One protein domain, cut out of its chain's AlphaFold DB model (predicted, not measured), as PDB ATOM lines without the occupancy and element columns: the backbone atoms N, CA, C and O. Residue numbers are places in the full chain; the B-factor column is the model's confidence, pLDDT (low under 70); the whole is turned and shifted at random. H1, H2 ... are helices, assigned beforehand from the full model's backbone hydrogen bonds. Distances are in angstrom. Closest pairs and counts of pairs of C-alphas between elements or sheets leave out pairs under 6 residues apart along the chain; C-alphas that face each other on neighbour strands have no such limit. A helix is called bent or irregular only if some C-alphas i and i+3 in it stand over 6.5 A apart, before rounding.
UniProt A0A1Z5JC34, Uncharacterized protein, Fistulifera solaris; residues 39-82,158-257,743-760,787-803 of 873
ATOM      1  N   ALA A  39      -0.162 -51.322  29.989       48.75
ATOM      2  CA  ALA A  39       0.945 -50.916  29.102       48.75
ATOM      3  C   ALA A  39       1.814 -52.100  28.626       48.75
ATOM      4  O   ALA A  39       2.369 -52.080  27.527       48.75
ATOM      5  N   ARG A  40       1.878 -53.176  29.422       60.22
ATOM      6  CA  ARG A  40       2.666 -54.385  29.119       60.22
ATOM      7  C   ARG A  40       2.312 -55.069  27.785       60.22
ATOM      8  O   ARG A  40       3.243 -55.478  27.091       60.22
ATOM      9  N   PRO A  41       1.030 -55.186  27.374       65.44
ATOM     10  CA  PRO A  41       0.674 -55.811  26.098       65.44
ATOM     11  C   PRO A  41       1.156 -55.014  24.880       65.44
ATOM     12  O   PRO A  41       1.625 -55.611  23.914       65.44
ATOM     13  N   PHE A  42       1.084 -53.678  24.935       71.44
ATOM     14  CA  PHE A  42       1.570 -52.810  23.860       71.44
ATOM     15  C   PHE A  42       3.091 -52.903  23.714       71.44
ATOM     16  O   PHE A  42       3.572 -53.145  22.612       71.44
ATOM     17  N   LEU A  43       3.841 -52.792  24.817       70.88
ATOM     18  CA  LEU A  43       5.309 -52.855  24.791       70.88
ATOM     19  C   LEU A  43       5.819 -54.227  24.323       70.88
ATOM     20  O   LEU A  43       6.750 -54.302  23.526       70.88
ATOM     21  N   THR A  44       5.150 -55.310  24.731       73.19
ATOM     22  CA  THR A  44       5.476 -56.672  24.273       73.19
ATOM     23  C   THR A  44       5.210 -56.843  22.774       73.19
ATOM     24  O   THR A  44       6.053 -57.365  22.047       73.19
ATOM     25  N   LEU A  45       4.056 -56.373  22.282       76.81
ATOM     26  CA  LEU A  45       3.738 -56.387  20.851       76.81
ATOM     27  C   LEU A  45       4.729 -55.527  20.057       76.81
ATOM     28  O   LEU A  45       5.135 -55.906  18.960       76.81
ATOM     29  N   ALA A  46       5.113 -54.377  20.611       78.38
ATOM     30  CA  ALA A  46       6.030 -53.460  19.970       78.38
ATOM     31  C   ALA A  46       7.428 -54.065  19.811       78.38
ATOM     32  O   ALA A  46       8.005 -53.994  18.728       78.38
ATOM     33  N   LEU A  47       7.924 -54.727  20.857       80.69
ATOM     34  CA  LEU A  47       9.187 -55.455  20.844       80.69
ATOM     35  C   LEU A  47       9.201 -56.558  19.771       80.69
ATOM     36  O   LEU A  47      10.138 -56.635  18.980       80.69
ATOM     37  N   LEU A  48       8.146 -57.377  19.698       80.56
ATOM     38  CA  LEU A  48       8.039 -58.452  18.701       80.56
ATOM     39  C   LEU A  48       7.968 -57.918  17.263       80.56
ATOM     40  O   LEU A  48       8.565 -58.497  16.359       80.56
ATOM     41  N   LYS A  49       7.261 -56.804  17.040       83.38
ATOM     42  CA  LYS A  49       7.204 -56.144  15.728       83.38
ATOM     43  C   LYS A  49       8.548 -55.534  15.340       83.38
ATOM     44  O   LYS A  49       8.961 -55.651  14.189       83.38
ATOM     45  N   LEU A  50       9.238 -54.911  16.294       83.88
ATOM     46  CA  LEU A  50      10.551 -54.322  16.059       83.88
ATOM     47  C   LEU A  50      11.586 -55.399  15.728       83.88
ATOM     48  O   LEU A  50      12.354 -55.224  14.790       83.88
ATOM     49  N   PHE A  51      11.537 -56.541  16.417       83.56
ATOM     50  CA  PHE A  51      12.374 -57.701  16.115       83.56
ATOM     51  C   PHE A  51      12.256 -58.157  14.648       83.56
ATOM     52  O   PHE A  51      13.250 -58.556  14.050       83.56
ATOM     53  N   GLN A  52      11.063 -58.062  14.053       81.94
ATOM     54  CA  GLN A  52      10.824 -58.464  12.663       81.94
ATOM     55  C   GLN A  52      11.262 -57.411  11.636       81.94
ATOM     56  O   GLN A  52      11.741 -57.773  10.569       81.94
ATOM     57  N   VAL A  53      11.070 -56.121  11.925       85.19
ATOM     58  CA  VAL A  53      11.249 -55.050  10.922       85.19
ATOM     59  C   VAL A  53      12.603 -54.365  10.993       85.19
ATOM     60  O   VAL A  53      13.065 -53.856   9.976       85.19
ATOM     61  N   LEU A  54      13.241 -54.327  12.163       85.19
ATOM     62  CA  LEU A  54      14.455 -53.540  12.361       85.19
ATOM     63  C   LEU A  54      15.602 -53.926  11.404       85.19
ATOM     64  O   LEU A  54      16.177 -53.006  10.830       85.19
ATOM     65  N   PRO A  55      15.906 -55.215  11.138       86.06
ATOM     66  CA  PRO A  55      16.947 -55.573  10.170       86.06
ATOM     67  C   PRO A  55      16.657 -55.049   8.755       86.06
ATOM     68  O   PRO A  55      17.482 -54.359   8.165       86.06
ATOM     69  N   GLU A  56      15.440 -55.279   8.244       85.31
ATOM     70  CA  GLU A  56      15.041 -54.819   6.905       85.31
ATOM     71  C   GLU A  56      14.993 -53.290   6.796       85.31
ATOM     72  O   GLU A  56      15.255 -52.728   5.733       85.31
ATOM     73  N   PHE A  57      14.639 -52.610   7.889       87.75
ATOM     74  CA  PHE A  57      14.684 -51.157   7.976       87.75
ATOM     75  C   PHE A  57      16.118 -50.639   7.811       87.75
ATOM     76  O   PHE A  57      16.336 -49.717   7.029       87.75
ATOM     77  N   LEU A  58      17.085 -51.237   8.515       88.75
ATOM     78  CA  LEU A  58      18.494 -50.850   8.412       88.75
ATOM     79  C   LEU A  58      19.040 -51.135   7.007       88.75
ATOM     80  O   LEU A  58      19.721 -50.287   6.439       88.75
ATOM     81  N   ASP A  59      18.669 -52.261   6.401       87.19
ATOM     82  CA  ASP A  59      19.104 -52.592   5.041       87.19
ATOM     83  C   ASP A  59      18.547 -51.645   3.976       87.19
ATOM     84  O   ASP A  59      19.264 -51.249   3.056       87.19
ATOM     85  N   ASP A  60      17.292 -51.214   4.106       84.81
ATOM     86  CA  ASP A  60      16.741 -50.199   3.206       84.81
ATOM     87  C   ASP A  60      17.442 -48.835   3.384       84.81
ATOM     88  O   ASP A  60      17.541 -48.076   2.419       84.81
ATOM     89  N   LEU A  61      17.987 -48.530   4.569       85.69
ATOM     90  CA  LEU A  61      18.794 -47.325   4.805       85.69
ATOM     91  C   LEU A  61      20.224 -47.417   4.272       85.69
ATOM     92  O   LEU A  61      20.879 -46.382   4.145       85.69
ATOM     93  N   ALA A  62      20.706 -48.604   3.901       83.06
ATOM     94  CA  ALA A  62      22.052 -48.764   3.364       83.06
ATOM     95  C   ALA A  62      22.275 -47.938   2.093       83.06
ATOM     96  O   ALA A  62      23.413 -47.696   1.713       83.06
ATOM     97  N   THR A  63      21.228 -47.500   1.393       77.81
ATOM     98  CA  THR A  63      21.356 -46.657   0.201       77.81
ATOM     99  C   THR A  63      20.518 -45.406   0.352       77.81
ATOM    100  O   THR A  63      19.474 -45.368  -0.277       77.81
ATOM    101  N   PRO A  64      20.944 -44.407   1.146       71.44
ATOM    102  CA  PRO A  64      20.096 -43.332   1.674       71.44
ATOM    103  C   PRO A  64      19.658 -42.318   0.603       71.44
ATOM    104  O   PRO A  64      20.037 -41.154   0.611       71.44
ATOM    105  N   ILE A  65      18.835 -42.768  -0.342       72.00
ATOM    106  CA  ILE A  65      18.126 -41.956  -1.335       72.00
ATOM    107  C   ILE A  65      16.673 -41.764  -0.880       72.00
ATOM    108  O   ILE A  65      16.131 -42.670  -0.235       72.00
ATOM    109  N   PRO A  66      15.977 -40.676  -1.262       68.12
ATOM    110  CA  PRO A  66      14.627 -40.386  -0.765       68.12
ATOM    111  C   PRO A  66      13.648 -41.564  -0.876       68.12
ATOM    112  O   PRO A  66      12.896 -41.838   0.053       68.12
ATOM    113  N   PHE A  67      13.712 -42.323  -1.976       68.75
ATOM    114  CA  PHE A  67      12.883 -43.513  -2.184       68.75
ATOM    115  C   PHE A  67      13.148 -44.633  -1.164       68.75
ATOM    116  O   PHE A  67      12.211 -45.216  -0.624       68.75
ATOM    117  N   SER A  68      14.416 -44.934  -0.892       73.81
ATOM    118  CA  SER A  68      14.819 -45.980   0.056       73.81
ATOM    119  C   SER A  68      14.453 -45.619   1.498       73.81
ATOM    120  O   SER A  68      13.931 -46.448   2.235       73.81
ATOM    121  N   VAL A  69      14.615 -44.344   1.859       72.50
ATOM    122  CA  VAL A  69      14.293 -43.814   3.181       72.50
ATOM    123  C   VAL A  69      12.781 -43.806   3.374       72.50
ATOM    124  O   VAL A  69      12.286 -44.248   4.407       72.50
ATOM    125  N   ALA A  70      12.022 -43.413   2.347       67.44
ATOM    126  CA  ALA A  70      10.570 -43.539   2.347       67.44
ATOM    127  C   ALA A  70      10.116 -45.000   2.492       67.44
ATOM    128  O   ALA A  70       9.200 -45.276   3.265       67.44
ATOM    129  N   LYS A  71      10.773 -45.944   1.804       76.06
ATOM    130  CA  LYS A  71      10.504 -47.384   1.927       76.06
ATOM    131  C   LYS A  71      10.785 -47.890   3.347       76.06
ATOM    132  O   LYS A  71       9.919 -48.545   3.924       76.06
ATOM    133  N   ALA A  72      11.928 -47.530   3.930       78.12
ATOM    134  CA  ALA A  72      12.299 -47.877   5.300       78.12
ATOM    135  C   ALA A  72      11.261 -47.341   6.307       78.12
ATOM    136  O   ALA A  72      10.701 -48.096   7.106       78.12
ATOM    137  N   CYS A  73      10.911 -46.055   6.213       77.44
ATOM    138  CA  CYS A  73       9.899 -45.431   7.067       77.44
ATOM    139  C   CYS A  73       8.511 -46.072   6.899       77.44
ATOM    140  O   CYS A  73       7.838 -46.333   7.898       77.44
ATOM    141  N   ALA A  74       8.102 -46.387   5.664       72.56
ATOM    142  CA  ALA A  74       6.819 -47.027   5.371       72.56
ATOM    143  C   ALA A  74       6.710 -48.438   5.976       72.56
ATOM    144  O   ALA A  74       5.620 -48.847   6.383       72.56
ATOM    145  N   ARG A  75       7.817 -49.183   6.094       79.06
ATOM    146  CA  ARG A  75       7.818 -50.486   6.786       79.06
ATOM    147  C   ARG A  75       7.488 -50.340   8.263       79.06
ATOM    148  O   ARG A  75       6.631 -51.071   8.761       79.06
ATOM    149  N   LEU A  76       8.094 -49.367   8.939       75.88
ATOM    150  CA  LEU A  76       7.788 -49.070  10.339       75.88
ATOM    151  C   LEU A  76       6.351 -48.559  10.522       75.88
ATOM    152  O   LEU A  76       5.688 -48.949  11.483       75.88
ATOM    153  N   GLU A  77       5.838 -47.747   9.593       72.00
ATOM    154  CA  GLU A  77       4.436 -47.297   9.603       72.00
ATOM    155  C   GLU A  77       3.454 -48.456   9.409       72.00
ATOM    156  O   GLU A  77       2.441 -48.539  10.103       72.00
ATOM    157  N   SER A  78       3.761 -49.396   8.513       70.50
ATOM    158  CA  SER A  78       2.883 -50.538   8.233       70.50
ATOM    159  C   SER A  78       2.633 -51.418   9.467       70.50
ATOM    160  O   SER A  78       1.566 -52.025   9.591       70.50
ATOM    161  N   MET A  79       3.571 -51.406  10.421       70.44
ATOM    162  CA  MET A  79       3.471 -52.110  11.697       70.44
ATOM    163  C   MET A  79       2.622 -51.386  12.748       70.44
ATOM    164  O   MET A  79       2.232 -52.024  13.727       70.44
ATOM    165  N   ALA A  80       2.274 -50.111  12.554       59.94
ATOM    166  CA  ALA A  80       1.375 -49.380  13.452       59.94
ATOM    167  C   ALA A  80      -0.049 -49.960  13.415       59.94
ATOM    168  O   ALA A  80      -0.718 -50.050  14.446       59.94
ATOM    169  N   THR A  81      -0.485 -50.439  12.243       56.00
ATOM    170  CA  THR A  81      -1.836 -50.985  12.080       56.00
ATOM    171  C   THR A  81      -1.976 -52.345  12.781       56.00
ATOM    172  O   THR A  81      -1.182 -53.266  12.545       56.00
ATOM    173  N   PRO A  82      -2.987 -52.540  13.646       47.34
ATOM    174  CA  PRO A  82      -3.313 -53.854  14.175       47.34
ATOM    175  C   PRO A  82      -3.969 -54.677  13.062       47.34
ATOM    176  O   PRO A  82      -5.190 -54.788  12.978       47.34
ATOM    177  N   LEU A 158      -6.515 -46.130  17.027       48.41
ATOM    178  CA  LEU A 158      -5.918 -44.803  16.825       48.41
ATOM    179  C   LEU A 158      -5.019 -44.341  17.986       48.41
ATOM    180  O   LEU A 158      -4.098 -43.556  17.770       48.41
ATOM    181  N   ALA A 159      -5.295 -44.767  19.221       54.47
ATOM    182  CA  ALA A 159      -4.441 -44.464  20.368       54.47
ATOM    183  C   ALA A 159      -3.153 -45.297  20.324       54.47
ATOM    184  O   ALA A 159      -2.074 -44.747  20.523       54.47
ATOM    185  N   LEU A 160      -3.257 -46.582  19.964       59.53
ATOM    186  CA  LEU A 160      -2.107 -47.480  19.807       59.53
ATOM    187  C   LEU A 160      -1.211 -47.092  18.623       59.53
ATOM    188  O   LEU A 160       0.008 -47.176  18.731       59.53
ATOM    189  N   GLU A 161      -1.793 -46.632  17.512       59.28
ATOM    190  CA  GLU A 161      -1.037 -46.094  16.374       59.28
ATOM    191  C   GLU A 161      -0.226 -44.862  16.786       59.28
ATOM    192  O   GLU A 161       0.979 -44.814  16.554       59.28
ATOM    193  N   LYS A 162      -0.843 -43.905  17.492       64.81
ATOM    194  CA  LYS A 162      -0.134 -42.718  17.997       64.81
ATOM    195  C   LYS A 162       0.940 -43.062  19.025       64.81
ATOM    196  O   LYS A 162       1.979 -42.407  19.049       64.81
ATOM    197  N   GLU A 163       0.710 -44.059  19.876       64.88
ATOM    198  CA  GLU A 163       1.712 -44.548  20.827       64.88
ATOM    199  C   GLU A 163       2.882 -45.241  20.116       64.88
ATOM    200  O   GLU A 163       4.029 -44.999  20.485       64.88
ATOM    201  N   TRP A 164       2.630 -46.024  19.062       71.12
ATOM    202  CA  TRP A 164       3.670 -46.636  18.226       71.12
ATOM    203  C   TRP A 164       4.518 -45.587  17.508       71.12
ATOM    204  O   TRP A 164       5.744 -45.612  17.615       71.12
ATOM    205  N   GLU A 165       3.876 -44.639  16.821       66.31
ATOM    206  CA  GLU A 165       4.581 -43.556  16.129       66.31
ATOM    207  C   GLU A 165       5.455 -42.763  17.106       66.31
ATOM    208  O   GLU A 165       6.626 -42.500  16.835       66.31
ATOM    209  N   ARG A 166       4.897 -42.426  18.273       65.81
ATOM    210  CA  ARG A 166       5.545 -41.580  19.277       65.81
ATOM    211  C   ARG A 166       6.675 -42.278  20.030       65.81
ATOM    212  O   ARG A 166       7.687 -41.638  20.298       65.81
ATOM    213  N   LEU A 167       6.473 -43.522  20.461       65.62
ATOM    214  CA  LEU A 167       7.400 -44.212  21.361       65.62
ATOM    215  C   LEU A 167       8.400 -45.088  20.616       65.62
ATOM    216  O   LEU A 167       9.498 -45.257  21.124       65.62
ATOM    217  N   VAL A 168       8.039 -45.632  19.449       74.56
ATOM    218  CA  VAL A 168       8.841 -46.657  18.761       74.56
ATOM    219  C   VAL A 168       9.351 -46.177  17.409       74.56
ATOM    220  O   VAL A 168      10.535 -46.324  17.145       74.56
ATOM    221  N   ALA A 169       8.504 -45.601  16.550       73.31
ATOM    222  CA  ALA A 169       8.901 -45.266  15.178       73.31
ATOM    223  C   ALA A 169       9.712 -43.960  15.075       73.31
ATOM    224  O   ALA A 169      10.628 -43.872  14.257       73.31
ATOM    225  N   ALA A 170       9.423 -42.962  15.916       68.75
ATOM    226  CA  ALA A 170      10.079 -41.653  15.872       68.75
ATOM    227  C   ALA A 170      11.626 -41.684  15.948       68.75
ATOM    228  O   ALA A 170      12.243 -41.003  15.125       68.75
ATOM    229  N   PRO A 171      12.277 -42.467  16.840       78.62
ATOM    230  CA  PRO A 171      13.740 -42.580  16.870       78.62
ATOM    231  C   PRO A 171      14.332 -43.093  15.548       78.62
ATOM    232  O   PRO A 171      15.355 -42.596  15.084       78.62
ATOM    233  N   PHE A 172      13.665 -44.052  14.903       82.56
ATOM    234  CA  PHE A 172      14.119 -44.618  13.634       82.56
ATOM    235  C   PHE A 172      13.851 -43.692  12.451       82.56
ATOM    236  O   PHE A 172      14.683 -43.592  11.561       82.56
ATOM    237  N   TRP A 173      12.743 -42.953  12.438       76.94
ATOM    238  CA  TRP A 173      12.526 -41.925  11.416       76.94
ATOM    239  C   TRP A 173      13.536 -40.783  11.515       76.94
ATOM    240  O   TRP A 173      13.953 -40.246  10.490       76.94
ATOM    241  N   LEU A 174      13.960 -40.431  12.732       75.38
ATOM    242  CA  LEU A 174      15.036 -39.467  12.938       75.38
ATOM    243  C   LEU A 174      16.368 -39.999  12.390       75.38
ATOM    244  O   LEU A 174      17.061 -39.261  11.692       75.38
ATOM    245  N   LEU A 175      16.691 -41.273  12.640       84.19
ATOM    246  CA  LEU A 175      17.860 -41.938  12.057       84.19
ATOM    247  C   LEU A 175      17.798 -41.948  10.523       84.19
ATOM    248  O   LEU A 175      18.752 -41.556   9.864       84.19
ATOM    249  N   ALA A 176      16.650 -42.319   9.960       79.75
ATOM    250  CA  ALA A 176      16.404 -42.351   8.522       79.75
ATOM    251  C   ALA A 176      16.614 -40.971   7.870       79.75
ATOM    252  O   ALA A 176      17.234 -40.853   6.813       79.75
ATOM    253  N   ALA A 177      16.135 -39.910   8.526       70.88
ATOM    254  CA  ALA A 177      16.364 -38.538   8.094       70.88
ATOM    255  C   ALA A 177      17.844 -38.138   8.217       70.88
ATOM    256  O   ALA A 177      18.379 -37.516   7.303       70.88
ATOM    257  N   ALA A 178      18.515 -38.505   9.314       78.19
ATOM    258  CA  ALA A 178      19.933 -38.213   9.517       78.19
ATOM    259  C   ALA A 178      20.810 -38.841   8.421       78.19
ATOM    260  O   ALA A 178      21.634 -38.132   7.850       78.19
ATOM    261  N   GLU A 179      20.566 -40.104   8.056       84.06
ATOM    262  CA  GLU A 179      21.293 -40.793   6.979       84.06
ATOM    263  C   GLU A 179      21.057 -40.151   5.604       84.06
ATOM    264  O   GLU A 179      22.007 -39.942   4.849       84.06
ATOM    265  N   LEU A 180      19.812 -39.763   5.290       77.00
ATOM    266  CA  LEU A 180      19.509 -39.026   4.057       77.00
ATOM    267  C   LEU A 180      20.303 -37.718   3.983       77.00
ATOM    268  O   LEU A 180      20.926 -37.399   2.971       77.00
ATOM    269  N   PHE A 181      20.305 -36.952   5.075       71.81
ATOM    270  CA  PHE A 181      21.012 -35.681   5.107       71.81
ATOM    271  C   PHE A 181      22.531 -35.847   5.150       71.81
ATOM    272  O   PHE A 181      23.230 -35.005   4.594       71.81
ATOM    273  N   ALA A 182      23.063 -36.908   5.757       75.62
ATOM    274  CA  ALA A 182      24.490 -37.213   5.710       75.62
ATOM    275  C   ALA A 182      24.945 -37.496   4.270       75.62
ATOM    276  O   ALA A 182      25.966 -36.961   3.828       75.62
ATOM    277  N   ALA A 183      24.138 -38.230   3.501       70.31
ATOM    278  CA  ALA A 183      24.406 -38.508   2.094       70.31
ATOM    279  C   ALA A 183      24.392 -37.247   1.211       70.31
ATOM    280  O   ALA A 183      25.211 -37.139   0.293       70.31
ATOM    281  N   ASP A 184      23.510 -36.285   1.508       65.06
ATOM    282  CA  ASP A 184      23.319 -35.068   0.706       65.06
ATOM    283  C   ASP A 184      24.191 -33.875   1.142       65.06
ATOM    284  O   ASP A 184      24.680 -33.084   0.326       65.06
ATOM    285  N   CYS A 185      24.379 -33.718   2.449       62.16
ATOM    286  CA  CYS A 185      24.951 -32.530   3.080       62.16
ATOM    287  C   CYS A 185      26.225 -32.818   3.871       62.16
ATOM    288  O   CYS A 185      26.609 -31.931   4.621       62.16
ATOM    289  N   CYS A 186      26.837 -34.000   3.686       63.03
ATOM    290  CA  CYS A 186      28.128 -34.592   4.117       63.03
ATOM    291  C   CYS A 186      29.190 -33.816   4.930       63.03
ATOM    292  O   CYS A 186      30.137 -34.419   5.419       63.03
ATOM    293  N   ARG A 187      29.082 -32.501   5.065       64.12
ATOM    294  CA  ARG A 187      29.971 -31.577   5.765       64.12
ATOM    295  C   ARG A 187      29.255 -30.740   6.820       64.12
ATOM    296  O   ARG A 187      29.916 -29.966   7.499       64.12
ATOM    297  N   ASP A 188      27.927 -30.808   6.917       67.38
ATOM    298  CA  ASP A 188      27.177 -29.938   7.816       67.38
ATOM    299  C   ASP A 188      27.349 -30.413   9.274       67.38
ATOM    300  O   ASP A 188      26.763 -31.430   9.666       67.38
ATOM    301  N   PRO A 189      28.119 -29.686  10.113       67.19
ATOM    302  CA  PRO A 189      28.389 -30.095  11.491       67.19
ATOM    303  C   PRO A 189      27.117 -30.120  12.342       67.19
ATOM    304  O   PRO A 189      27.090 -30.675  13.437       67.19
ATOM    305  N   SER A 190      26.030 -29.526  11.860       64.75
ATOM    306  CA  SER A 190      24.738 -29.592  12.520       64.75
ATOM    307  C   SER A 190      24.119 -30.993  12.575       64.75
ATOM    308  O   SER A 190      23.307 -31.243  13.470       64.75
ATOM    309  N   LEU A 191      24.512 -31.907  11.678       71.12
ATOM    310  CA  LEU A 191      24.049 -33.296  11.672       71.12
ATOM    311  C   LEU A 191      24.479 -34.028  12.945       71.12
ATOM    312  O   LEU A 191      23.758 -34.900  13.421       71.12
ATOM    313  N   ILE A 192      25.584 -33.603  13.568       75.44
ATOM    314  CA  ILE A 192      26.057 -34.116  14.862       75.44
ATOM    315  C   ILE A 192      24.947 -34.023  15.919       75.44
ATOM    316  O   ILE A 192      24.737 -34.966  16.676       75.44
ATOM    317  N   GLY A 193      24.192 -32.918  15.944       69.00
ATOM    318  CA  GLY A 193      23.084 -32.744  16.886       69.00
ATOM    319  C   GLY A 193      21.923 -33.713  16.638       69.00
ATOM    320  O   GLY A 193      21.279 -34.151  17.589       69.00
ATOM    321  N   LEU A 194      21.675 -34.091  15.377       72.00
ATOM    322  CA  LEU A 194      20.665 -35.095  15.029       72.00
ATOM    323  C   LEU A 194      21.107 -36.494  15.465       72.00
ATOM    324  O   LEU A 194      20.331 -37.183  16.119       72.00
ATOM    325  N   TYR A 195      22.358 -36.886  15.202       82.31
ATOM    326  CA  TYR A 195      22.887 -38.180  15.652       82.31
ATOM    327  C   TYR A 195      22.939 -38.289  17.181       82.31
ATOM    328  O   TYR A 195      22.511 -39.300  17.729       82.31
ATOM    329  N   GLN A 196      23.349 -37.233  17.892       78.19
ATOM    330  CA  GLN A 196      23.282 -37.191  19.361       78.19
ATOM    331  C   GLN A 196      21.854 -37.399  19.878       78.19
ATOM    332  O   GLN A 196      21.640 -38.081  20.882       78.19
ATOM    333  N   ARG A 197      20.863 -36.832  19.183       74.19
ATOM    334  CA  ARG A 197      19.460 -37.030  19.528       74.19
ATOM    335  C   ARG A 197      18.998 -38.461  19.247       74.19
ATOM    336  O   ARG A 197      18.336 -39.036  20.108       74.19
ATOM    337  N   CYS A 198      19.393 -39.051  18.115       81.06
ATOM    338  CA  CYS A 198      19.166 -40.470  17.833       81.06
ATOM    339  C   CYS A 198      19.709 -41.347  18.966       81.06
ATOM    340  O   CYS A 198      18.989 -42.215  19.448       81.06
ATOM    341  N   THR A 199      20.929 -41.086  19.455       81.50
ATOM    342  CA  THR A 199      21.518 -41.827  20.583       81.50
ATOM    343  C   THR A 199      20.627 -41.770  21.825       81.50
ATOM    344  O   THR A 199      20.321 -42.805  22.413       81.50
ATOM    345  N   GLN A 200      20.175 -40.575  22.215       79.56
ATOM    346  CA  GLN A 200      19.328 -40.396  23.400       79.56
ATOM    347  C   GLN A 200      17.984 -41.121  23.268       79.56
ATOM    348  O   GLN A 200      17.536 -41.772  24.213       79.56
ATOM    349  N   ASP A 201      17.335 -40.998  22.110       77.44
ATOM    350  CA  ASP A 201      16.009 -41.567  21.881       77.44
ATOM    351  C   ASP A 201      16.062 -43.100  21.729       77.44
ATOM    352  O   ASP A 201      15.197 -43.792  22.267       77.44
ATOM    353  N   LEU A 202      17.106 -43.652  21.099       82.81
ATOM    354  CA  LEU A 202      17.334 -45.101  21.010       82.81
ATOM    355  C   LEU A 202      17.678 -45.720  22.370       82.81
ATOM    356  O   LEU A 202      17.146 -46.774  22.710       82.81
ATOM    357  N   PHE A 203      18.486 -45.042  23.188       80.00
ATOM    358  CA  PHE A 203      18.789 -45.499  24.548       80.00
ATOM    359  C   PHE A 203      17.528 -45.546  25.422       80.00
ATOM    360  O   PHE A 203      17.272 -46.518  26.133       80.00
ATOM    361  N   ARG A 204      16.671 -44.521  25.324       77.00
ATOM    362  CA  ARG A 204      15.359 -44.512  25.993       77.00
ATOM    363  C   ARG A 204      14.470 -45.654  25.509       77.00
ATOM    364  O   ARG A 204      13.811 -46.287  26.331       77.00
ATOM    365  N   LEU A 205      14.462 -45.929  24.206       80.06
ATOM    366  CA  LEU A 205      13.701 -47.030  23.618       80.06
ATOM    367  C   LEU A 205      14.168 -48.394  24.148       80.06
ATOM    368  O   LEU A 205      13.337 -49.221  24.516       80.06
ATOM    369  N   GLN A 206      15.480 -48.610  24.238       83.19
ATOM    370  CA  GLN A 206      16.077 -49.821  24.804       83.19
ATOM    371  C   GLN A 206      15.667 -50.025  26.268       83.19
ATOM    372  O   GLN A 206      15.192 -51.105  26.627       83.19
ATOM    373  N   HIS A 207      15.765 -48.979  27.093       79.31
ATOM    374  CA  HIS A 207      15.339 -49.016  28.495       79.31
ATOM    375  C   HIS A 207      13.832 -49.217  28.677       79.31
ATOM    376  O   HIS A 207      13.413 -49.783  29.682       79.31
ATOM    377  N   LEU A 208      13.021 -48.768  27.719       77.31
ATOM    378  CA  LEU A 208      11.570 -48.922  27.755       77.31
ATOM    379  C   LEU A 208      11.110 -50.311  27.281       77.31
ATOM    380  O   LEU A 208      10.169 -50.863  27.843       77.31
ATOM    381  N   LEU A 209      11.733 -50.863  26.232       79.31
ATOM    382  CA  LEU A 209      11.283 -52.102  25.584       79.31
ATOM    383  C   LEU A 209      12.030 -53.356  26.045       79.31
ATOM    384  O   LEU A 209      11.413 -54.414  26.156       79.31
ATOM    385  N   CYS A 210      13.342 -53.266  26.271       81.25
ATOM    386  CA  CYS A 210      14.200 -54.439  26.445       81.25
ATOM    387  C   CYS A 210      14.514 -54.713  27.920       81.25
ATOM    388  O   CYS A 210      14.290 -55.826  28.395       81.25
ATOM    389  N   GLU A 211      14.987 -53.708  28.664       79.38
ATOM    390  CA  GLU A 211      15.409 -53.885  30.066       79.38
ATOM    391  C   GLU A 211      14.315 -54.446  30.994       79.38
ATOM    392  O   GLU A 211      14.628 -55.336  31.786       79.38
ATOM    393  N   PRO A 212      13.030 -54.038  30.898       77.31
ATOM    394  CA  PRO A 212      11.990 -54.569  31.777       77.31
ATOM    395  C   PRO A 212      11.732 -56.060  31.561       77.31
ATOM    396  O   PRO A 212      11.399 -56.758  32.513       77.31
ATOM    397  N   VAL A 213      11.889 -56.548  30.324       77.38
ATOM    398  CA  VAL A 213      11.725 -57.967  29.978       77.38
ATOM    399  C   VAL A 213      12.934 -58.762  30.460       77.38
ATOM    400  O   VAL A 213      12.762 -59.795  31.102       77.38
ATOM    401  N   LEU A 214      14.145 -58.255  30.212       76.94
ATOM    402  CA  LEU A 214      15.403 -58.903  30.595       76.94
ATOM    403  C   LEU A 214      15.606 -58.973  32.117       76.94
ATOM    404  O   LEU A 214      16.226 -59.914  32.602       76.94
ATOM    405  N   ALA A 215      15.068 -58.011  32.872       74.94
ATOM    406  CA  ALA A 215      15.144 -57.984  34.332       74.94
ATOM    407  C   ALA A 215      14.145 -58.931  35.029       74.94
ATOM    408  O   ALA A 215      14.243 -59.147  36.238       74.94
ATOM    409  N   THR A 216      13.167 -59.489  34.307       71.38
ATOM    410  CA  THR A 216      12.199 -60.445  34.866       71.38
ATOM    411  C   THR A 216      12.640 -61.890  34.648       71.38
ATOM    412  O   THR A 216      12.489 -62.429  33.562       71.38
ATOM    413  N   GLU A 217      13.055 -62.578  35.714       53.44
ATOM    414  CA  GLU A 217      13.447 -64.004  35.679       53.44
ATOM    415  C   GLU A 217      12.321 -64.961  35.222       53.44
ATOM    416  O   GLU A 217      12.573 -66.113  34.879       53.44
ATOM    417  N   SER A 218      11.064 -64.498  35.189       56.16
ATOM    418  CA  SER A 218       9.889 -65.292  34.811       56.16
ATOM    419  C   SER A 218       9.455 -65.162  33.344       56.16
ATOM    420  O   SER A 218       8.420 -65.719  32.973       56.16
ATOM    421  N   SER A 219      10.147 -64.385  32.506       56.88
ATOM    422  CA  SER A 219       9.787 -64.250  31.087       56.88
ATOM    423  C   SER A 219      10.155 -65.522  30.309       56.88
ATOM    424  O   SER A 219      11.331 -65.814  30.126       56.88
ATOM    425  N   GLN A 220       9.156 -66.284  29.848       53.22
ATOM    426  CA  GLN A 220       9.356 -67.491  29.031       53.22
ATOM    427  C   GLN A 220       9.228 -67.220  27.520       53.22
ATOM    428  O   GLN A 220       8.396 -66.420  27.091       53.22
ATOM    429  N   GLY A 221      10.000 -67.971  26.720       71.62
ATOM    430  CA  GLY A 221       9.798 -68.155  25.275       71.62
ATOM    431  C   GLY A 221      10.279 -67.010  24.370       71.62
ATOM    432  O   GLY A 221      11.270 -66.336  24.652       71.62
ATOM    433  N   ASP A 222       9.562 -66.805  23.262       67.00
ATOM    434  CA  ASP A 222       9.939 -65.941  22.129       67.00
ATOM    435  C   ASP A 222      10.131 -64.456  22.483       67.00
ATOM    436  O   ASP A 222      10.891 -63.752  21.823       67.00
ATOM    437  N   VAL A 223       9.472 -63.967  23.541       76.75
ATOM    438  CA  VAL A 223       9.560 -62.561  23.977       76.75
ATOM    439  C   VAL A 223      10.933 -62.245  24.572       76.75
ATOM    440  O   VAL A 223      11.478 -61.176  24.309       76.75
ATOM    441  N   LEU A 224      11.522 -63.178  25.329       79.12
ATOM    442  CA  LEU A 224      12.868 -63.014  25.882       79.12
ATOM    443  C   LEU A 224      13.923 -63.031  24.766       79.12
ATOM    444  O   LEU A 224      14.816 -62.187  24.748       79.12
ATOM    445  N   VAL A 225      13.776 -63.940  23.794       80.44
ATOM    446  CA  VAL A 225      14.656 -64.015  22.614       80.44
ATOM    447  C   VAL A 225      14.551 -62.740  21.774       80.44
ATOM    448  O   VAL A 225      15.571 -62.193  21.353       80.44
ATOM    449  N   ALA A 226      13.336 -62.229  21.560       80.94
ATOM    450  CA  ALA A 226      13.124 -60.958  20.875       80.94
ATOM    451  C   ALA A 226      13.756 -59.786  21.643       80.94
ATOM    452  O   ALA A 226      14.419 -58.964  21.021       80.94
ATOM    453  N   ALA A 227      13.627 -59.734  22.975       83.06
ATOM    454  CA  ALA A 227      14.259 -58.706  23.810       83.06
ATOM    455  C   ALA A 227      15.784 -58.710  23.680       83.06
ATOM    456  O   ALA A 227      16.383 -57.655  23.495       83.06
ATOM    457  N   GLN A 228      16.411 -59.888  23.723       84.50
ATOM    458  CA  GLN A 228      17.860 -60.035  23.565       84.50
ATOM    459  C   GLN A 228      18.330 -59.595  22.174       84.50
ATOM    460  O   GLN A 228      19.278 -58.823  22.062       84.50
ATOM    461  N   LYS A 229      17.645 -60.038  21.112       84.56
ATOM    462  CA  LYS A 229      18.024 -59.704  19.731       84.56
ATOM    463  C   LYS A 229      17.784 -58.236  19.390       84.56
ATOM    464  O   LYS A 229      18.628 -57.614  18.757       84.56
ATOM    465  N   VAL A 230      16.657 -57.669  19.821       86.81
ATOM    466  CA  VAL A 230      16.373 -56.238  19.645       86.81
ATOM    467  C   VAL A 230      17.369 -55.398  20.431       86.81
ATOM    468  O   VAL A 230      17.858 -54.415  19.890       86.81
ATOM    469  N   ARG A 231      17.718 -55.790  21.663       88.12
ATOM    470  CA  ARG A 231      18.763 -55.115  22.439       88.12
ATOM    471  C   ARG A 231      20.100 -55.121  21.705       88.12
ATOM    472  O   ARG A 231      20.647 -54.050  21.497       88.12
ATOM    473  N   ALA A 232      20.568 -56.282  21.248       85.88
ATOM    474  CA  ALA A 232      21.822 -56.385  20.501       85.88
ATOM    475  C   ALA A 232      21.816 -55.517  19.227       85.88
ATOM    476  O   ALA A 232      22.788 -54.821  18.940       85.88
ATOM    477  N   LEU A 233      20.698 -55.488  18.490       86.69
ATOM    478  CA  LEU A 233      20.542 -54.611  17.326       86.69
ATOM    479  C   LEU A 233      20.533 -53.125  17.707       86.69
ATOM    480  O   LEU A 233      21.138 -52.322  17.009       86.69
ATOM    481  N   LEU A 234      19.866 -52.738  18.798       89.31
ATOM    482  CA  LEU A 234      19.875 -51.356  19.285       89.31
ATOM    483  C   LEU A 234      21.274 -50.932  19.745       89.31
ATOM    484  O   LEU A 234      21.698 -49.833  19.400       89.31
ATOM    485  N   ASP A 235      22.005 -51.805  20.438       88.44
ATOM    486  CA  ASP A 235      23.397 -51.580  20.834       88.44
ATOM    487  C   ASP A 235      24.290 -51.385  19.589       88.44
ATOM    488  O   ASP A 235      25.065 -50.428  19.522       88.44
ATOM    489  N   ALA A 236      24.109 -52.203  18.545       89.19
ATOM    490  CA  ALA A 236      24.796 -52.036  17.261       89.19
ATOM    491  C   ALA A 236      24.443 -50.708  16.565       89.19
ATOM    492  O   ALA A 236      25.330 -50.002  16.082       89.19
ATOM    493  N   VAL A 237      23.163 -50.312  16.549       90.12
ATOM    494  CA  VAL A 237      22.732 -49.018  15.991       90.12
ATOM    495  C   VAL A 237      23.301 -47.849  16.805       90.12
ATOM    496  O   VAL A 237      23.679 -46.834  16.224       90.12
ATOM    497  N   LEU A 238      23.409 -47.968  18.131       89.69
ATOM    498  CA  LEU A 238      24.027 -46.949  18.984       89.69
ATOM    499  C   LEU A 238      25.519 -46.776  18.670       89.69
ATOM    500  O   LEU A 238      25.978 -45.638  18.539       89.69
ATOM    501  N   LEU A 239      26.258 -47.878  18.492       89.75
ATOM    502  CA  LEU A 239      27.655 -47.853  18.043       89.75
ATOM    503  C   LEU A 239      27.787 -47.207  16.660       89.75
ATOM    504  O   LEU A 239      28.626 -46.325  16.472       89.75
ATOM    505  N   PHE A 240      26.913 -47.575  15.723       92.06
ATOM    506  CA  PHE A 240      26.851 -46.984  14.388       92.06
ATOM    507  C   PHE A 240      26.595 -45.470  14.429       92.06
ATOM    508  O   PHE A 240      27.340 -44.702  13.826       92.06
ATOM    509  N   VAL A 241      25.589 -45.012  15.176       90.25
ATOM    510  CA  VAL A 241      25.249 -43.585  15.324       90.25
ATOM    511  C   VAL A 241      26.417 -42.803  15.932       90.25
ATOM    512  O   VAL A 241      26.724 -41.692  15.494       90.25
ATOM    513  N   ALA A 242      27.099 -43.384  16.921       87.75
ATOM    514  CA  ALA A 242      28.286 -42.784  17.516       87.75
ATOM    515  C   ALA A 242      29.454 -42.713  16.519       87.75
ATOM    516  O   ALA A 242      30.164 -41.708  16.492       87.75
ATOM    517  N   ALA A 243      29.652 -43.748  15.698       90.25
ATOM    518  CA  ALA A 243      30.654 -43.764  14.637       90.25
ATOM    519  C   ALA A 243      30.350 -42.711  13.556       90.25
ATOM    520  O   ALA A 243      31.228 -41.920  13.221       90.25
ATOM    521  N   GLN A 244      29.100 -42.615  13.090       89.19
ATOM    522  CA  GLN A 244      28.667 -41.611  12.108       89.19
ATOM    523  C   GLN A 244      28.840 -40.179  12.615       89.19
ATOM    524  O   GLN A 244      29.322 -39.304  11.893       89.19
ATOM    525  N   SER A 245      28.511 -39.923  13.884       86.88
ATOM    526  CA  SER A 245      28.715 -38.600  14.475       86.88
ATOM    527  C   SER A 245      30.190 -38.185  14.507       86.88
ATOM    528  O   SER A 245      30.471 -36.993  14.363       86.88
ATOM    529  N   GLU A 246      31.114 -39.115  14.755       88.44
ATOM    530  CA  GLU A 246      32.555 -38.837  14.696       88.44
ATOM    531  C   GLU A 246      33.021 -38.666  13.253       88.44
ATOM    532  O   GLU A 246      33.724 -37.708  12.946       88.44
ATOM    533  N   PHE A 247      32.561 -39.529  12.348       90.38
ATOM    534  CA  PHE A 247      32.884 -39.461  10.928       90.38
ATOM    535  C   PHE A 247      32.549 -38.090  10.324       90.38
ATOM    536  O   PHE A 247      33.411 -37.446   9.723       90.38
ATOM    537  N   ILE A 248      31.341 -37.574  10.579       85.50
ATOM    538  CA  ILE A 248      30.913 -36.240  10.125       85.50
ATOM    539  C   ILE A 248      31.766 -35.132  10.751       85.50
ATOM    540  O   ILE A 248      32.086 -34.145  10.089       85.50
ATOM    541  N   ARG A 249      32.164 -35.279  12.020       85.56
ATOM    542  CA  ARG A 249      33.032 -34.304  12.694       85.56
ATOM    543  C   ARG A 249      34.408 -34.236  12.036       85.56
ATOM    544  O   ARG A 249      34.913 -33.137  11.812       85.56
ATOM    545  N   ILE A 250      34.984 -35.387  11.696       86.69
ATOM    546  CA  ILE A 250      36.267 -35.468  10.991       86.69
ATOM    547  C   ILE A 250      36.132 -34.832   9.600       86.69
ATOM    548  O   ILE A 250      36.945 -33.985   9.235       86.69
ATOM    549  N   GLN A 251      35.070 -35.153   8.854       83.12
ATOM    550  CA  GLN A 251      34.802 -34.561   7.534       83.12
ATOM    551  C   GLN A 251      34.627 -33.034   7.587       83.12
ATOM    552  O   GLN A 251      35.159 -32.325   6.730       83.12
ATOM    553  N   ALA A 252      33.931 -32.510   8.598       78.69
ATOM    554  CA  ALA A 252      33.792 -31.070   8.809       78.69
ATOM    555  C   ALA A 252      35.149 -30.407   9.119       78.69
ATOM    556  O   ALA A 252      35.482 -29.384   8.522       78.69
ATOM    557  N   SER A 253      35.973 -31.025   9.973       79.75
ATOM    558  CA  SER A 253      37.325 -30.537  10.284       79.75
ATOM    559  C   SER A 253      38.242 -30.523   9.056       79.75
ATOM    560  O   SER A 253      39.005 -29.577   8.866       79.75
ATOM    561  N   LEU A 254      38.165 -31.554   8.210       77.31
ATOM    562  CA  LEU A 254      38.916 -31.637   6.952       77.31
ATOM    563  C   LEU A 254      38.504 -30.551   5.955       77.31
ATOM    564  O   LEU A 254      39.329 -30.061   5.194       77.31
ATOM    565  N   HIS A 255      37.232 -30.159   5.954       72.38
ATOM    566  CA  HIS A 255      36.745 -29.088   5.092       72.38
ATOM    567  C   HIS A 255      37.233 -27.697   5.535       72.38
ATOM    568  O   HIS A 255      37.460 -26.818   4.699       72.38
ATOM    569  N   GLU A 256      37.365 -27.476   6.841       67.88
ATOM    570  CA  GLU A 256      37.791 -26.188   7.396       67.88
ATOM    571  C   GLU A 256      39.315 -26.010   7.381       67.88
ATOM    572  O   GLU A 256      39.798 -24.882   7.264       67.88
ATOM    573  N   SER A 257      40.072 -27.107   7.453       66.50
ATOM    574  CA  SER A 257      41.532 -27.077   7.527       66.50
ATOM    575  C   SER A 257      42.220 -27.271   6.174       66.50
ATOM    576  O   SER A 257      41.690 -27.868   5.243       66.50
ATOM    577  N   LYS A 743      17.868 -23.436  -1.668       43.84
ATOM    578  CA  LYS A 743      17.383 -22.945  -0.352       43.84
ATOM    579  C   LYS A 743      16.218 -23.779   0.218       43.84
ATOM    580  O   LYS A 743      16.079 -23.868   1.435       43.84
ATOM    581  N   GLN A 744      15.445 -24.428  -0.653       41.78
ATOM    582  CA  GLN A 744      14.336 -25.328  -0.329       41.78
ATOM    583  C   GLN A 744      14.732 -26.624   0.408       41.78
ATOM    584  O   GLN A 744      13.906 -27.175   1.124       41.78
ATOM    585  N   THR A 745      15.974 -27.103   0.296       48.38
ATOM    586  CA  THR A 745      16.460 -28.298   1.034       48.38
ATOM    587  C   THR A 745      17.186 -27.957   2.330       48.38
ATOM    588  O   THR A 745      17.145 -28.726   3.288       48.38
ATOM    589  N   LYS A 746      17.773 -26.757   2.414       48.44
ATOM    590  CA  LYS A 746      18.381 -26.245   3.649       48.44
ATOM    591  C   LYS A 746      17.353 -25.878   4.712       48.44
ATOM    592  O   LYS A 746      17.651 -25.979   5.894       48.44
ATOM    593  N   GLU A 747      16.160 -25.429   4.331       52.72
ATOM    594  CA  GLU A 747      15.130 -25.025   5.293       52.72
ATOM    595  C   GLU A 747      14.572 -26.195   6.135       52.72
ATOM    596  O   GLU A 747      14.493 -26.029   7.358       52.72
ATOM    597  N   PRO A 748      14.270 -27.384   5.571       51.25
ATOM    598  CA  PRO A 748      13.966 -28.586   6.350       51.25
ATOM    599  C   PRO A 748      15.087 -28.944   7.327       51.25
ATOM    600  O   PRO A 748      14.826 -29.132   8.512       51.25
ATOM    601  N   ILE A 749      16.339 -28.932   6.858       49.38
ATOM    602  CA  ILE A 749      17.532 -29.222   7.661       49.38
ATOM    603  C   ILE A 749      17.654 -28.234   8.829       49.38
ATOM    604  O   ILE A 749      17.722 -28.635   9.986       49.38
ATOM    605  N   LEU A 750      17.586 -26.930   8.557       50.91
ATOM    606  CA  LEU A 750      17.641 -25.881   9.577       50.91
ATOM    607  C   LEU A 750      16.448 -25.939  10.543       50.91
ATOM    608  O   LEU A 750      16.594 -25.578  11.709       50.91
ATOM    609  N   SER A 751      15.276 -26.388  10.093       53.69
ATOM    610  CA  SER A 751      14.090 -26.565  10.943       53.69
ATOM    611  C   SER A 751      14.249 -27.761  11.883       53.69
ATOM    612  O   SER A 751      14.037 -27.617  13.088       53.69
ATOM    613  N   LEU A 752      14.731 -28.896  11.364       50.44
ATOM    614  CA  LEU A 752      15.133 -30.072  12.140       50.44
ATOM    615  C   LEU A 752      16.240 -29.734  13.150       50.44
ATOM    616  O   LEU A 752      16.178 -30.159  14.299       50.44
ATOM    617  N   GLN A 753      17.214 -28.910  12.768       50.41
ATOM    618  CA  GLN A 753      18.272 -28.441  13.663       50.41
ATOM    619  C   GLN A 753      17.766 -27.498  14.751       50.41
ATOM    620  O   GLN A 753      18.162 -27.632  15.903       50.41
ATOM    621  N   ARG A 754      16.926 -26.511  14.411       56.72
ATOM    622  CA  ARG A 754      16.331 -25.601  15.407       56.72
ATOM    623  C   ARG A 754      15.519 -26.392  16.421       56.72
ATOM    624  O   ARG A 754      15.565 -26.084  17.606       56.72
ATOM    625  N   TRP A 755      14.838 -27.437  15.962       51.47
ATOM    626  CA  TRP A 755      14.167 -28.392  16.825       51.47
ATOM    627  C   TRP A 755      15.169 -29.174  17.699       51.47
ATOM    628  O   TRP A 755      15.060 -29.117  18.923       51.47
ATOM    629  N   ALA A 756      16.211 -29.780  17.122       43.00
ATOM    630  CA  ALA A 756      17.235 -30.536  17.858       43.00
ATOM    631  C   ALA A 756      18.083 -29.684  18.830       43.00
ATOM    632  O   ALA A 756      18.579 -30.192  19.829       43.00
ATOM    633  N   ARG A 757      18.235 -28.378  18.576       44.75
ATOM    634  CA  ARG A 757      18.934 -27.413  19.448       44.75
ATOM    635  C   ARG A 757      18.031 -26.750  20.483       44.75
ATOM    636  O   ARG A 757      18.538 -26.154  21.425       44.75
ATOM    637  N   SER A 758      16.709 -26.836  20.329       42.84
ATOM    638  CA  SER A 758      15.761 -26.322  21.329       42.84
ATOM    639  C   SER A 758      15.743 -27.151  22.622       42.84
ATOM    640  O   SER A 758      15.027 -26.812  23.562       42.84
ATOM    641  N   ILE A 759      16.541 -28.225  22.669       39.31
ATOM    642  CA  ILE A 759      16.661 -29.173  23.776       39.31
ATOM    643  C   ILE A 759      17.904 -28.816  24.598       39.31
ATOM    644  O   ILE A 759      19.002 -28.817  24.040       39.31
ATOM    645  N   PRO A 760      17.783 -28.496  25.900       32.88
ATOM    646  CA  PRO A 760      18.951 -28.194  26.716       32.88
ATOM    647  C   PRO A 760      19.859 -29.436  26.838       32.88
ATOM    648  O   PRO A 760      19.359 -30.524  27.127       32.88
ATOM    649  N   ARG A 787       4.180 -30.281  18.058       40.91
ATOM    650  CA  ARG A 787       5.451 -30.023  17.373       40.91
ATOM    651  C   ARG A 787       6.106 -31.303  16.880       40.91
ATOM    652  O   ARG A 787       6.741 -31.266  15.839       40.91
ATOM    653  N   VAL A 788       5.915 -32.428  17.577       40.00
ATOM    654  CA  VAL A 788       6.351 -33.752  17.100       40.00
ATOM    655  C   VAL A 788       5.532 -34.156  15.879       40.00
ATOM    656  O   VAL A 788       6.112 -34.520  14.874       40.00
ATOM    657  N   SER A 789       4.205 -34.001  15.890       42.56
ATOM    658  CA  SER A 789       3.381 -34.266  14.699       42.56
ATOM    659  C   SER A 789       3.723 -33.334  13.533       42.56
ATOM    660  O   SER A 789       3.834 -33.794  12.407       42.56
ATOM    661  N   GLN A 790       3.984 -32.051  13.793       46.72
ATOM    662  CA  GLN A 790       4.427 -31.101  12.769       46.72
ATOM    663  C   GLN A 790       5.835 -31.421  12.234       46.72
ATOM    664  O   GLN A 790       6.088 -31.270  11.044       46.72
ATOM    665  N   PHE A 791       6.738 -31.886  13.098       48.38
ATOM    666  CA  PHE A 791       8.056 -32.406  12.740       48.38
ATOM    667  C   PHE A 791       7.934 -33.663  11.878       48.38
ATOM    668  O   PHE A 791       8.569 -33.754  10.835       48.38
ATOM    669  N   LEU A 792       7.067 -34.598  12.262       48.69
ATOM    670  CA  LEU A 792       6.771 -35.801  11.496       48.69
ATOM    671  C   LEU A 792       6.149 -35.455  10.147       48.69
ATOM    672  O   LEU A 792       6.535 -36.045   9.152       48.69
ATOM    673  N   ASP A 793       5.273 -34.457  10.072       53.59
ATOM    674  CA  ASP A 793       4.719 -33.963   8.809       53.59
ATOM    675  C   ASP A 793       5.781 -33.271   7.939       53.59
ATOM    676  O   ASP A 793       5.724 -33.359   6.713       53.59
ATOM    677  N   GLN A 794       6.764 -32.594   8.543       52.19
ATOM    678  CA  GLN A 794       7.896 -31.988   7.833       52.19
ATOM    679  C   GLN A 794       8.894 -33.036   7.341       52.19
ATOM    680  O   GLN A 794       9.358 -32.927   6.213       52.19
ATOM    681  N   VAL A 795       9.182 -34.065   8.140       47.66
ATOM    682  CA  VAL A 795      10.015 -35.210   7.754       47.66
ATOM    683  C   VAL A 795       9.300 -36.020   6.675       47.66
ATOM    684  O   VAL A 795       9.869 -36.231   5.614       47.66
ATOM    685  N   LYS A 796       8.024 -36.377   6.856       52.81
ATOM    686  CA  LYS A 796       7.205 -37.048   5.829       52.81
ATOM    687  C   LYS A 796       7.110 -36.201   4.555       52.81
ATOM    688  O   LYS A 796       7.284 -36.728   3.460       52.81
ATOM    689  N   GLY A 797       6.933 -34.884   4.685       52.34
ATOM    690  CA  GLY A 797       6.946 -33.937   3.570       52.34
ATOM    691  C   GLY A 797       8.291 -33.866   2.838       52.34
ATOM    692  O   GLY A 797       8.307 -33.899   1.611       52.34
ATOM    693  N   ALA A 798       9.408 -33.827   3.569       46.53
ATOM    694  CA  ALA A 798      10.765 -33.813   3.017       46.53
ATOM    695  C   ALA A 798      11.154 -35.157   2.379       46.53
ATOM    696  O   ALA A 798      11.860 -35.183   1.376       46.53
ATOM    697  N   LEU A 799      10.642 -36.266   2.915       42.53
ATOM    698  CA  LEU A 799      10.827 -37.623   2.395       42.53
ATOM    699  C   LEU A 799       9.861 -37.968   1.246       42.53
ATOM    700  O   LEU A 799       9.893 -39.084   0.733       42.53
ATOM    701  N   GLY A 800       8.968 -37.052   0.850       42.38
ATOM    702  CA  GLY A 800       7.952 -37.303  -0.180       42.38
ATOM    703  C   GLY A 800       6.887 -38.334   0.221       42.38
ATOM    704  O   GLY A 800       6.098 -38.774  -0.620       42.38
ATOM    705  N   ILE A 801       6.828 -38.708   1.501       42.62
ATOM    706  CA  ILE A 801       5.831 -39.610   2.069       42.62
ATOM    707  C   ILE A 801       4.519 -38.825   2.157       42.62
ATOM    708  O   ILE A 801       4.278 -38.055   3.089       42.62
ATOM    709  N   ARG A 802       3.646 -38.985   1.155       39.91
ATOM    710  CA  ARG A 802       2.281 -38.454   1.226       39.91
ATOM    711  C   ARG A 802       1.536 -39.197   2.332       39.91
ATOM    712  O   ARG A 802       1.067 -40.311   2.117       39.91
ATOM    713  N   SER A 803       1.378 -38.566   3.495       36.03
ATOM    714  CA  SER A 803       0.365 -38.984   4.463       36.03
ATOM    715  C   SER A 803      -0.985 -39.025   3.743       36.03
ATOM    716  O   SER A 803      -1.354 -38.034   3.103       36.03
TER     717      SER A 803
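What this domain is: This is residues 39 to 82, 158 to 257, 743 to 760 and 787 to 803 of the 873 residues of an uncharacterized protein of Fistulifera solaris (UniProt A0A1Z5JC34). A helical bundle is built along one very long helix, H6, which is itself a member and makes the longest axis; H4 runs back along H6, then H3b and H2 follow side by side, H1 crosses H6, and the pair H7 and H8 is joined on by H7 at H4. The bundle, H1, H2, H3b, H4, H6, H7 and H8, is up and down, each running against the one before. The printed part has 179 residues with eight named helices, H1 to H8, and no named strand: all helix, compact, radius of gyration of the C-alphas 16.6 A, elongated, 56 by 35 by 32 A.

How they stand to each other: H6, residues 222 to 256, touches H4, residues 191 to 209, at a shallow tilt of 12 degrees, opposite ways; the closest C-alphas, of Ile 192 and Ser 245, are 5.2 A apart. H3, residues 158 to 185, assigned as one helix by its hydrogen bonds, is bent, C-alphas 168 and 171 being 6.6 A apart; its arms H3a, residues 158 to 168, and H3b, residues 171 to 185, stand at 56 degrees. H3b and H4 form a hairpin, closest at C-alphas Pro 171 and Asp 201, 5.6 A. H3b touches H2, residues 66 to 78, closest at C-alphas Ala 176 and Val 69, 5.9 A. H1, residues 40 to 61, is irregular, C-alphas 52 and 55 being 7.2 A apart; its residues 53 to 61 touch H2 in a hairpin, closest at C-alphas Phe 57 and Ala 72, 4.9 A. H1 touches H6 at a steep tilt of 44 degrees with residues 44 to 54, closest at C-alphas Phe 51 and Val 230, 5.5 A. H5, residues 211 to 214, touches H6, closest at C-alphas Val 213 and Leu 224, 6.6 A. H7, residues 743 to 757, touches H4, closest at C-alphas Ala 756 and Gly 193, 6.3 A, and H8, residues 787 to 798, closest at C-alphas Pro 748 and Ala 798, 7.0 A. Each O i to N i+4 pair is within hydrogen-bond range in H2, H3a, H3b, H4, H6 and H8; H1 has 16 of 18, H7 has 9 of 11, and H5 is too short for one.

Where its parts are: H6 measures 50.7 A from C-alpha 222 at (9.939, -65.941, 22.129) to C-alpha 256 at (37.791, -26.188, 7.396). H1 measures 30.0 A and H4 26.6 A. H8 ends at C-alpha 798, (10.765, -33.813, 3.017).

The domain as a whole: The C-alphas farthest apart, of Ser 218 and Ser 257, are 56.6 A apart. Residues 83 to 157, 258 to 742 and 761 to 786 are not printed, with C-alpha gaps of 9.8 A, 25.7 A and 16.5 A. Of the links that are printed whole, none is long. Mean pLDDT of the printed part is 70.2; residues 743 to 760 and 787 to 803 are among those under 70.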